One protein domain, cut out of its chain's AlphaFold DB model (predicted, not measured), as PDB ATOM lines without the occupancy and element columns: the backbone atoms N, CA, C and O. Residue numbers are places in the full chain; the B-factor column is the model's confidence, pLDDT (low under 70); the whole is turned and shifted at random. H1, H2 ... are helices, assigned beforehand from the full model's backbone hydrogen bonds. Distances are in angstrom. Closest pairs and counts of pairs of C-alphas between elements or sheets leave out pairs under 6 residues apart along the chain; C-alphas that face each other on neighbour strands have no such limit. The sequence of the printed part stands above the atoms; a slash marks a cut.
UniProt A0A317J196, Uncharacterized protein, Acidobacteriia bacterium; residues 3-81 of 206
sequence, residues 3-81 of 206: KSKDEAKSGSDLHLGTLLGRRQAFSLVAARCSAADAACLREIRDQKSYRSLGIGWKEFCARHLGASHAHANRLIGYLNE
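This is residues 3 to 81 of the 206 residues of an uncharacterized protein of Acidobacteriia bacterium (UniProt A0A317J196). A long helix, H1, makes the longest axis, and H2 folds back along its later half as a helical hairpin. H2 lies in the middle, between H1 and H5, which crosses H2 steeply; the short helix H3 packs on H1 near residues 9 to 16, and H4 packs on the first turn of H5. The first residues of H1, 3 to 8, run on past the other helices. The printed part has 79 residues with five named helices, H1 to H5 in order, and no named strand; its class is all helix. It is compact, with a radius of gyration of the C-alphas of 12.8 A, yet elongated, spanning 43 by 23 by 23 A.

H1, residues 3 to 29, begins at C-alpha 3 (9.859, 9.918, -19.738) and is 39.9 A long from first to last C-alpha. H2, residues 35 to 46, is 16.2 A long and begins at C-alpha 35 (32.644, -19.383, -14.647). H3, residues 49 to 53, is 8.1 A long, and H4, residues 57 to 64, is 10.1 A long. H5, residues 69 to 81, is 18.1 A long and ends at C-alpha 81 (25.746, -26.302, -7.563).

H1 touches H2 with residues 16 to 27 alone, and their closest C-alphas, those of Arg 23 and Asp 37, are 5.1 A apart. This hairpin has a shallow tilt of 25 degrees, opposite ways. H1 touches H3 with residues 9 to 16 alone; the closest C-alphas, of Leu 16 and Ser 49, are 6.1 A apart. H2 touches H5, with the closest C-alphas, of Arg 42 and Ile 76, 5.6 A apart; they run opposite ways at a steep tilt of 69 degrees, only just short of about perpendicular. H5 touches H4 with residues 69 to 72 alone; the closest C-alphas, of Lys 58 and His 69, are 5.2 A apart, and the helices are only just about perpendicular, at 72 degrees. H3 and H4 are close but not clearly touching, with their closest C-alphas, of Tyr 50 and Phe 60, 6.5 A apart. H1 and H5 are apart, and so are H3 and H5; H1 and H4 are only just apart, at 8.2 A. In H1, H2, H4 and H5 every O i to N i+4 pair is within hydrogen-bond range; in H3 0 of 1 is, while 2 of 2 O i to N i+3 pairs are.

The two C-alphas farthest apart, those of Lys 3 and Ala 31, are 43.5 A apart. The printed part has no cut, and its four links between helices are tight. The mean pLDDT of the printed part is 74.7; it is under 70 in residues 3 to 12 and 25 to 33.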
ATOM      1  N   LYS A   3       8.389   9.755 -19.711       46.53
ATOM      2  CA  LYS A   3       9.859   9.918 -19.738       46.53
ATOM      3  C   LYS A   3      10.629   8.846 -18.939       46.53
ATOM      4  O   LYS A   3      11.619   8.320 -19.423       46.53
ATOM      5  N   SER A   4      10.112   8.432 -17.780       52.44
ATOM      6  CA  SER A   4      10.782   7.452 -16.903       52.44
ATOM      7  C   SER A   4      10.755   6.006 -17.419       52.44
ATOM      8  O   SER A   4      11.555   5.190 -16.975       52.44
ATOM      9  N   LYS A   5       9.841   5.658 -18.340       51.44
ATOM     10  CA  LYS A   5       9.733   4.290 -18.880       51.44
ATOM     11  C   LYS A   5      10.684   4.059 -20.060       51.44
ATOM     12  O   LYS A   5      11.191   2.950 -20.204       51.44
ATOM     13  N   ASP A   6      10.947   5.099 -20.853       54.03
ATOM     14  CA  ASP A   6      11.882   5.039 -21.984       54.03
ATOM     15  C   ASP A   6      13.350   5.066 -21.524       54.03
ATOM     16  O   ASP A   6      14.157   4.289 -22.033       54.03
ATOM     17  N   GLU A   7      13.692   5.851 -20.493       55.25
ATOM     18  CA  GLU A   7      15.038   5.842 -19.888       55.25
ATOM     19  C   GLU A   7      15.363   4.493 -19.219       55.25
ATOM     20  O   GLU A   7      16.450   3.945 -19.408       55.25
ATOM     21  N   ALA A   8      14.394   3.896 -18.512       59.28
ATOM     22  CA  ALA A   8      14.558   2.579 -17.890       59.28
ATOM     23  C   ALA A   8      14.725   1.451 -18.926       59.28
ATOM     24  O   ALA A   8      15.509   0.523 -18.717       59.28
ATOM     25  N   LYS A   9      14.017   1.534 -20.061       59.25
ATOM     26  CA  LYS A   9      14.130   0.559 -21.153       59.25
ATOM     27  C   LYS A   9      15.484   0.666 -21.858       59.25
ATOM     28  O   LYS A   9      16.154  -0.350 -22.029       59.25
ATOM     29  N   SER A  10      15.923   1.886 -22.164       60.84
ATOM     30  CA  SER A  10      17.227   2.142 -22.786       60.84
ATOM     31  C   SER A  10      18.394   1.669 -21.908       60.84
ATOM     32  O   SER A  10      19.310   1.016 -22.411       60.84
ATOM     33  N   GLY A  11      18.323   1.886 -20.588       67.31
ATOM     34  CA  GLY A  11      19.309   1.355 -19.641       67.31
ATOM     35  C   GLY A  11      19.348  -0.179 -19.600       67.31
ATOM     36  O   GLY A  11      20.427  -0.768 -19.551       67.31
ATOM     37  N   SER A  12      18.185  -0.839 -19.682       68.12
ATOM     38  CA  SER A  12      18.100  -2.309 -19.695       68.12
ATOM     39  C   SER A  12      18.660  -2.940 -20.973       68.12
ATOM     40  O   SER A  12      19.329  -3.973 -20.904       68.12
ATOM     41  N   ASP A  13      18.453  -2.291 -22.124       73.88
ATOM     42  CA  ASP A  13      18.970  -2.743 -23.417       73.88
ATOM     43  C   ASP A  13      20.498  -2.588 -23.487       73.88
ATOM     44  O   ASP A  13      21.201  -3.495 -23.939       73.88
ATOM     45  N   LEU A  14      21.033  -1.479 -22.963       76.38
ATOM     46  CA  LEU A  14      22.476  -1.242 -22.876       76.38
ATOM     47  C   LEU A  14      23.177  -2.232 -21.927       76.38
ATOM     48  O   LEU A  14      24.254  -2.751 -22.238       76.38
ATOM     49  N   HIS A  15      22.555  -2.534 -20.782       75.75
ATOM     50  CA  HIS A  15      23.049  -3.530 -19.824       75.75
ATOM     51  C   HIS A  15      23.072  -4.940 -20.428       75.75
ATOM     52  O   HIS A  15      24.083  -5.640 -20.346       75.75
ATOM     53  N   LEU A  16      22.002  -5.335 -21.129       76.62
ATOM     54  CA  LEU A  16      21.952  -6.605 -21.858       76.62
ATOM     55  C   LEU A  16      23.054  -6.694 -22.925       76.62
ATOM     56  O   LEU A  16      23.719  -7.726 -23.033       76.62
ATOM     57  N   GLY A  17      23.278  -5.611 -23.672       76.25
ATOM     58  CA  GLY A  17      24.369  -5.515 -24.644       76.25
ATOM     59  C   GLY A  17      25.747  -5.704 -24.007       76.25
ATOM     60  O   GLY A  17      26.575  -6.451 -24.528       76.25
ATOM     61  N   THR A  18      25.968  -5.108 -22.835       81.50
ATOM     62  CA  THR A  18      27.230  -5.226 -22.087       81.50
ATOM     63  C   THR A  18      27.473  -6.661 -21.615       81.50
ATOM     64  O   THR A  18      28.573  -7.192 -21.781       81.50
ATOM     65  N   LEU A  19      26.443  -7.330 -21.086       72.12
ATOM     66  CA  LEU A  19      26.536  -8.728 -20.651       72.12
ATOM     67  C   LEU A  19      26.808  -9.685 -21.821       72.12
ATOM     68  O   LEU A  19      27.614 -10.609 -21.684       72.12
ATOM     69  N   LEU A  20      26.179  -9.454 -22.980       77.88
ATOM     70  CA  LEU A  20      26.415 -10.239 -24.195       77.88
ATOM     71  C   LEU A  20      27.835 -10.046 -24.741       77.88
ATOM     72  O   LEU A  20      28.499 -11.037 -25.047       77.88
ATOM     73  N   GLY A  21      28.320  -8.804 -24.804       76.44
ATOM     74  CA  GLY A  21      29.681  -8.506 -25.255       76.44
ATOM     75  C   GLY A  21      30.740  -9.128 -24.343       76.44
ATOM     76  O   GLY A  21      31.669  -9.785 -24.813       76.44
ATOM     77  N   ARG A  22      30.552  -9.017 -23.022       75.00
ATOM     78  CA  ARG A  22      31.440  -9.631 -22.026       75.00
ATOM     79  C   ARG A  22      31.489 -11.156 -22.173       75.00
ATOM     80  O   ARG A  22      32.568 -11.744 -22.161       75.00
ATOM     81  N   ARG A  23      30.335 -11.796 -22.378       74.12
ATOM     82  CA  ARG A  23      30.242 -13.237 -22.641       74.12
ATOM     83  C   ARG A  23      30.999 -13.654 -23.904       74.12
ATOM     84  O   ARG A  23      31.767 -14.608 -23.851       74.12
ATOM     85  N   GLN A  24      30.801 -12.951 -25.017       72.56
ATOM     86  CA  GLN A  24      31.493 -13.254 -26.275       72.56
ATOM     87  C   GLN A  24      33.014 -13.147 -26.120       72.56
ATOM     88  O   GLN A  24      33.734 -14.026 -26.589       72.56
ATOM     89  N   ALA A  25      33.497 -12.131 -25.399       64.06
ATOM     90  CA  ALA A  25      34.913 -11.996 -25.075       64.06
ATOM     91  C   ALA A  25      35.429 -13.185 -24.244       64.06
ATOM     92  O   ALA A  25      36.472 -13.751 -24.563       64.06
ATOM     93  N   PHE A  26      34.683 -13.635 -23.230       60.50
ATOM     94  CA  PHE A  26      35.073 -14.807 -22.441       60.50
ATOM     95  C   PHE A  26      35.076 -16.107 -23.246       60.50
ATOM     96  O   PHE A  26      35.984 -16.911 -23.063       60.50
ATOM     97  N   SER A  27      34.114 -16.312 -24.149       61.03
ATOM     98  CA  SER A  27      34.106 -17.478 -25.044       61.03
ATOM     99  C   SER A  27      35.237 -17.459 -26.078       61.03
ATOM    100  O   SER A  27      35.594 -18.512 -26.591       61.03
ATOM    101  N   LEU A  28      35.790 -16.289 -26.414       58.03
ATOM    102  CA  LEU A  28      36.962 -16.177 -27.292       58.03
ATOM    103  C   LEU A  28      38.268 -16.488 -26.549       58.03
ATOM    104  O   LEU A  28      39.177 -17.074 -27.129       58.03
ATOM    105  N   VAL A  29      38.361 -16.095 -25.276       52.25
ATOM    106  CA  VAL A  29      39.556 -16.304 -24.440       52.25
ATOM    107  C   VAL A  29      39.616 -17.729 -23.886       52.25
ATOM    108  O   VAL A  29      40.689 -18.320 -23.809       52.25
ATOM    109  N   ALA A  30      38.471 -18.301 -23.517       53.66
ATOM    110  CA  ALA A  30      38.378 -19.668 -23.035       53.66
ATOM    111  C   ALA A  30      37.873 -20.582 -24.159       53.66
ATOM    112  O   ALA A  30      36.775 -20.394 -24.671       53.66
ATOM    113  N   ALA A  31      38.622 -21.638 -24.495       49.41
ATOM    114  CA  ALA A  31      38.201 -22.636 -25.490       49.41
ATOM    115  C   ALA A  31      36.867 -23.346 -25.135       49.41
ATOM    116  O   ALA A  31      36.304 -24.075 -25.954       49.41
ATOM    117  N   ARG A  32      36.365 -23.168 -23.900       61.88
ATOM    118  CA  ARG A  32      35.096 -23.688 -23.359       61.88
ATOM    119  C   ARG A  32      34.444 -22.641 -22.440       61.88
ATOM    120  O   ARG A  32      35.076 -21.663 -22.062       61.88
ATOM    121  N   CYS A  33      33.187 -22.864 -22.045       67.94
ATOM    122  CA  CYS A  33      32.459 -21.986 -21.117       67.94
ATOM    123  C   CYS A  33      33.241 -21.771 -19.802       67.94
ATOM    124  O   CYS A  33      33.695 -22.736 -19.183       67.94
ATOM    125  N   SER A  34      33.404 -20.511 -19.388       76.25
ATOM    126  CA  SER A  34      34.059 -20.116 -18.133       76.25
ATOM    127  C   SER A  34      33.042 -19.839 -17.023       76.25
ATOM    128  O   SER A  34      31.861 -19.611 -17.291       76.25
ATOM    129  N   ALA A  35      33.497 -19.794 -15.766       80.44
ATOM    130  CA  ALA A  35      32.644 -19.383 -14.647       80.44
ATOM    131  C   ALA A  35      32.038 -17.988 -14.872       80.44
ATOM    132  O   ALA A  35      30.868 -17.753 -14.567       80.44
ATOM    133  N   ALA A  36      32.823 -17.071 -15.444       78.94
ATOM    134  CA  ALA A  36      32.385 -15.714 -15.741       78.94
ATOM    135  C   ALA A  36      31.321 -15.672 -16.855       78.94
ATOM    136  O   ALA A  36      30.365 -14.902 -16.758       78.94
ATOM    137  N   ASP A  37      31.428 -16.532 -17.873       76.06
ATOM    138  CA  ASP A  37      30.388 -16.728 -18.892       76.06
ATOM    139  C   ASP A  37      29.090 -17.273 -18.260       76.06
ATOM    140  O   ASP A  37      28.019 -16.674 -18.397       76.06
ATOM    141  N   ALA A  38      29.186 -18.335 -17.452       83.81
ATOM    142  CA  ALA A  38      28.038 -18.888 -16.733       83.81
ATOM    143  C   ALA A  38      27.379 -17.864 -15.783       83.81
ATOM    144  O   ALA A  38      26.151 -17.826 -15.668       83.81
ATOM    145  N   ALA A  39      28.169 -16.993 -15.148       82.81
ATOM    146  CA  ALA A  39      27.667 -15.926 -14.287       82.81
ATOM    147  C   ALA A  39      26.898 -14.861 -15.081       82.81
ATOM    148  O   ALA A  39      25.824 -14.446 -14.647       82.81
ATOM    149  N   CYS A  40      27.381 -14.484 -16.273       81.44
ATOM    150  CA  CYS A  40      26.647 -13.593 -17.176       81.44
ATOM    151  C   CYS A  40      25.303 -14.205 -17.589       81.44
ATOM    152  O   CYS A  40      24.280 -13.524 -17.573       81.44
ATOM    153  N   LEU A  41      25.283 -15.498 -17.927       84.00
ATOM    154  CA  LEU A  41      24.050 -16.204 -18.284       84.00
ATOM    155  C   LEU A  41      23.039 -16.221 -17.134       84.00
ATOM    156  O   LEU A  41      21.847 -16.005 -17.365       84.00
ATOM    157  N   ARG A  42      23.512 -16.457 -15.905       87.12
ATOM    158  CA  ARG A  42      22.676 -16.408 -14.703       87.12
ATOM    159  C   ARG A  42      22.096 -15.012 -14.498       87.12
ATOM    160  O   ARG A  42      20.890 -14.884 -14.336       87.12
ATOM    161  N   GLU A  43      22.923 -13.976 -14.601       85.25
ATOM    162  CA  GLU A  43      22.496 -12.587 -14.424       85.25
ATOM    163  C   GLU A  43      21.415 -12.176 -15.439       85.25
ATOM    164  O   GLU A  43      20.354 -11.691 -15.042       85.25
ATOM    165  N   ILE A  44      21.621 -12.461 -16.732       85.88
ATOM    166  CA  ILE A  44      20.626 -12.190 -17.787       85.88
ATOM    167  C   ILE A  44      19.304 -12.914 -17.490       85.88
ATOM    168  O   ILE A  44      18.216 -12.375 -17.734       85.88
ATOM    169  N   ARG A  45      19.384 -14.153 -16.993       87.06
ATOM    170  CA  ARG A  45      18.211 -14.980 -16.716       87.06
ATOM    171  C   ARG A  45      17.433 -14.485 -15.500       87.06
ATOM    172  O   ARG A  45      16.208 -14.374 -15.590       87.06
ATOM    173  N   ASP A  46      18.129 -14.181 -14.411       88.44
ATOM    174  CA  ASP A  46      17.542 -13.802 -13.124       88.44
ATOM    175  C   ASP A  46      16.923 -12.403 -13.188       88.44
ATOM    176  O   ASP A  46      15.775 -12.210 -12.782       88.44
ATOM    177  N   GLN A  47      17.625 -11.448 -13.810       87.50
ATOM    178  CA  GLN A  47      17.112 -10.095 -14.058       87.50
ATOM    179  C   GLN A  47      16.052 -10.060 -15.170       87.50
ATOM    180  O   GLN A  47      15.372  -9.053 -15.367       87.50
ATOM    181  N   LYS A  48      15.881 -11.170 -15.899       86.75
ATOM    182  CA  LYS A  48      14.988 -11.289 -17.058       86.75
ATOM    183  C   LYS A  48      15.256 -10.214 -18.115       86.75
ATOM    184  O   LYS A  48      14.327  -9.801 -18.808       86.75
ATOM    185  N   SER A  49      16.511  -9.793 -18.267       80.06
ATOM    186  CA  SER A  49      16.914  -8.686 -19.144       80.06
ATOM    187  C   SER A  49      16.524  -8.935 -20.604       80.06
ATOM    188  O   SER A  49      16.151  -8.009 -21.307       80.06
ATOM    189  N   TYR A  50      16.451 -10.199 -21.035       83.44
ATOM    190  CA  TYR A  50      15.936 -10.596 -22.354       83.44
ATOM    191  C   TYR A  50      14.494 -10.130 -22.647       83.44
ATOM    192  O   TYR A  50      14.090 -10.079 -23.808       83.44
ATOM    193  N   ARG A  51      13.700  -9.787 -21.621       85.62
ATOM    194  CA  ARG A  51      12.339  -9.257 -21.797       85.62
ATOM    195  C   ARG A  51      12.319  -7.849 -22.380       85.62
ATOM    196  O   ARG A  51      11.286  -7.469 -22.928       85.62
ATOM    197  N   SER A  52      13.409  -7.086 -22.290       81.94
ATOM    198  CA  SER A  52      13.486  -5.750 -22.894       81.94
ATOM    199  C   SER A  52      13.328  -5.805 -24.423       81.94
ATOM    200  O   SER A  52      12.680  -4.940 -25.017       81.94
ATOM    201  N   LEU A  53      13.780  -6.913 -25.025       80.56
ATOM    202  CA  LEU A  53      13.640  -7.262 -26.440       80.56
ATOM    203  C   LEU A  53      12.260  -7.843 -26.808       80.56
ATOM    204  O   LEU A  53      12.013  -8.147 -27.972       80.56
ATOM    205  N   GLY A  54      11.361  -8.043 -25.837       82.25
ATOM    206  CA  GLY A  54      10.025  -8.606 -26.068       82.25
ATOM    207  C   GLY A  54       9.995 -10.105 -26.398       82.25
ATOM    208  O   GLY A  54       8.944 -10.614 -26.778       82.25
ATOM    209  N   ILE A  55      11.111 -10.820 -26.237       85.38
ATOM    210  CA  ILE A  55      11.234 -12.252 -26.551       85.38
ATOM    211  C   ILE A  55      11.312 -13.118 -25.289       85.38
ATOM    212  O   ILE A  55      11.630 -12.654 -24.193       85.38
ATOM    213  N   GLY A  56      11.013 -14.410 -25.435       87.50
ATOM    214  CA  GLY A  56      11.148 -15.394 -24.358       87.50
ATOM    215  C   GLY A  56      12.580 -15.913 -24.195       87.50
ATOM    216  O   GLY A  56      13.378 -15.872 -25.126       87.50
ATOM    217  N   TRP A  57      12.897 -16.500 -23.035       87.25
ATOM    218  CA  TRP A  57      14.232 -17.050 -22.740       87.25
ATOM    219  C   TRP A  57      14.716 -18.075 -23.777       87.25
ATOM    220  O   TRP A  57      15.869 -18.042 -24.199       87.25
ATOM    221  N   LYS A  58      13.825 -18.971 -24.225       85.31
ATOM    222  CA  LYS A  58      14.145 -19.986 -25.240       85.31
ATOM    223  C   LYS A  58      14.561 -19.351 -26.565       85.31
ATOM    224  O   LYS A  58      15.552 -19.768 -27.159       85.31
ATOM    225  N   GLU A  59      13.804 -18.352 -27.001       81.81
ATOM    226  CA  GLU A  59      14.060 -17.626 -28.240       81.81
ATOM    227  C   GLU A  59      15.323 -16.766 -28.128       81.81
ATOM    228  O   GLU A  59      16.151 -16.774 -29.035       81.81
ATOM    229  N   PHE A  60      15.531 -16.121 -26.978       86.12
ATOM    230  CA  PHE A  60      16.755 -15.389 -26.675       86.12
ATOM    231  C   PHE A  60      17.998 -16.283 -26.768       86.12
ATOM    232  O   PHE A  60      18.976 -15.914 -27.417       86.12
ATOM    233  N   CYS A  61      17.951 -17.489 -26.189       81.50
ATOM    234  CA  CYS A  61      19.070 -18.429 -26.252       81.50
ATOM    235  C   CYS A  61      19.417 -18.816 -27.696       81.50
ATOM    236  O   CYS A  61      20.583 -18.773 -28.088       81.50
ATOM    237  N   ALA A  62      18.402 -19.139 -28.500       75.00
ATOM    238  CA  ALA A  62      18.607 -19.539 -29.887       75.00
ATOM    239  C   ALA A  62      19.135 -18.386 -30.758       75.00
ATOM    240  O   ALA A  62      20.069 -18.585 -31.528       75.00
ATOM    241  N   ARG A  63      18.557 -17.184 -30.629       75.19
ATOM    242  CA  ARG A  63      18.845 -16.045 -31.518       75.19
ATOM    243  C   ARG A  63      20.076 -15.238 -31.118       75.19
ATOM    244  O   ARG A  63      20.760 -14.730 -31.996       75.19
ATOM    245  N   HIS A  64      20.349 -15.105 -29.819       76.19
ATOM    246  CA  HIS A  64      21.388 -14.200 -29.312       76.19
ATOM    247  C   HIS A  64      22.544 -14.914 -28.608       76.19
ATOM    248  O   HIS A  64      23.643 -14.372 -28.560       76.19
ATOM    249  N   LEU A  65      22.331 -16.122 -28.070       73.75
ATOM    250  CA  LEU A  65      23.387 -16.867 -27.374       73.75
ATOM    251  C   LEU A  65      24.049 -17.953 -28.230       73.75
ATOM    252  O   LEU A  65      25.070 -18.485 -27.788       73.75
ATOM    253  N   GLY A  66      23.474 -18.295 -29.391       74.12
ATOM    254  CA  GLY A  66      23.953 -19.375 -30.264       74.12
ATOM    255  C   GLY A  66      23.895 -20.761 -29.611       74.12
ATOM    256  O   GLY A  66      24.602 -21.673 -30.027       74.12
ATOM    257  N   ALA A  67      23.093 -20.919 -28.554       74.88
ATOM    258  CA  ALA A  67      23.048 -22.117 -27.727       74.88
ATOM    259  C   ALA A  67      21.604 -22.518 -27.414       74.88
ATOM    260  O   ALA A  67      20.691 -21.692 -27.379       74.88
ATOM    261  N   SER A  68      21.379 -23.802 -27.132       77.25
ATOM    262  CA  SER A  68      20.064 -24.240 -26.668       77.25
ATOM    263  C   SER A  68      19.792 -23.720 -25.253       77.25
ATOM    264  O   SER A  68      20.684 -23.666 -24.403       77.25
ATOM    265  N   HIS A  69      18.534 -23.389 -24.961       78.88
ATOM    266  CA  HIS A  69      18.136 -22.973 -23.612       78.88
ATOM    267  C   HIS A  69      18.450 -24.042 -22.549       78.88
ATOM    268  O   HIS A  69      18.778 -23.710 -21.416       78.88
ATOM    269  N   ALA A  70      18.396 -25.328 -22.920       77.12
ATOM    270  CA  ALA A  70      18.758 -26.438 -22.047       77.12
ATOM    271  C   ALA A  70      20.251 -26.405 -21.684       77.12
ATOM    272  O   ALA A  70      20.602 -26.612 -20.526       77.12
ATOM    273  N   HIS A  71      21.122 -26.090 -22.650       77.19
ATOM    274  CA  HIS A  71      22.551 -25.919 -22.402       77.19
ATOM    275  C   HIS A  71      22.828 -24.716 -21.492       77.19
ATOM    276  O   HIS A  71      23.516 -24.867 -20.486       77.19
ATOM    277  N   ALA A  72      22.221 -23.558 -21.775       78.06
ATOM    278  CA  ALA A  72      22.360 -22.367 -20.933       78.06
ATOM    279  C   ALA A  72      21.887 -22.625 -19.490       78.06
ATOM    280  O   ALA A  72      22.575 -22.289 -18.530       78.06
ATOM    281  N   ASN A  73      20.743 -23.294 -19.327       82.12
ATOM    282  CA  ASN A  73      20.211 -23.653 -18.013       82.12
ATOM    283  C   ASN A  73      21.128 -24.619 -17.256       82.12
ATOM    284  O   ASN A  73      21.272 -24.487 -16.044       82.12
ATOM    285  N   ARG A  74      21.744 -25.571 -17.961       82.06
ATOM    286  CA  ARG A  74      22.688 -26.527 -17.381       82.06
ATOM    287  C   ARG A  74      23.952 -25.829 -16.869       82.06
ATOM    288  O   ARG A  74      24.372 -26.122 -15.758       82.06
ATOM    289  N   LEU A  75      24.508 -24.876 -17.621       80.50
ATOM    290  CA  LEU A  75      25.670 -24.086 -17.185       80.50
ATOM    291  C   LEU A  75      25.364 -23.248 -15.936       80.50
ATOM    292  O   LEU A  75      26.148 -23.244 -14.992       80.50
ATOM    293  N   ILE A  76      24.195 -22.601 -15.895       81.19
ATOM    294  CA  ILE A  76      23.727 -21.879 -14.699       81.19
ATOM    295  C   ILE A  76      23.578 -22.844 -13.513       81.19
ATOM    296  O   ILE A  76      23.970 -22.512 -12.398       81.19
ATOM    297  N   GLY A  77      23.042 -24.045 -13.756       77.50
ATOM    298  CA  GLY A  77      22.924 -25.099 -12.749       77.50
ATOM    299  C   GLY A  77      24.274 -25.497 -12.159       77.50
ATOM    300  O   GLY A  77      24.421 -25.483 -10.944       77.50
ATOM    301  N   TYR A  78      25.277 -25.751 -13.001       78.19
ATOM    302  CA  TYR A  78      26.629 -26.093 -12.545       78.19
ATOM    303  C   TYR A  78      27.286 -24.963 -11.751       78.19
ATOM    304  O   TYR A  78      27.941 -25.229 -10.750       78.19
ATOM    305  N   LEU A  79      27.067 -23.704 -12.142       80.44
ATOM    306  CA  LEU A  79      27.552 -22.561 -11.367       80.44
ATOM    307  C   LEU A  79      26.882 -22.463  -9.994       80.44
ATOM    308  O   LEU A  79      27.541 -22.116  -9.022       80.44
ATOM    309  N   ASN A  80      25.587 -22.752  -9.903       76.56
ATOM    310  CA  ASN A  80      24.869 -22.708  -8.632       76.56
ATOM    311  C   ASN A  80      25.219 -23.894  -7.724       76.56
ATOM    312  O   ASN A  80      25.261 -23.728  -6.511       76.56
ATOM    313  N   GLU A  81      25.449 -25.072  -8.303       73.56
ATOM    314  CA  GLU A  81      25.746 -26.302  -7.563       73.56
ATOM    315  C   GLU A  81      27.204 -26.356  -7.094       73.56
ATOM    316  O   GLU A  81      27.469 -26.680  -5.941       73.56
TER     317      GLU A  81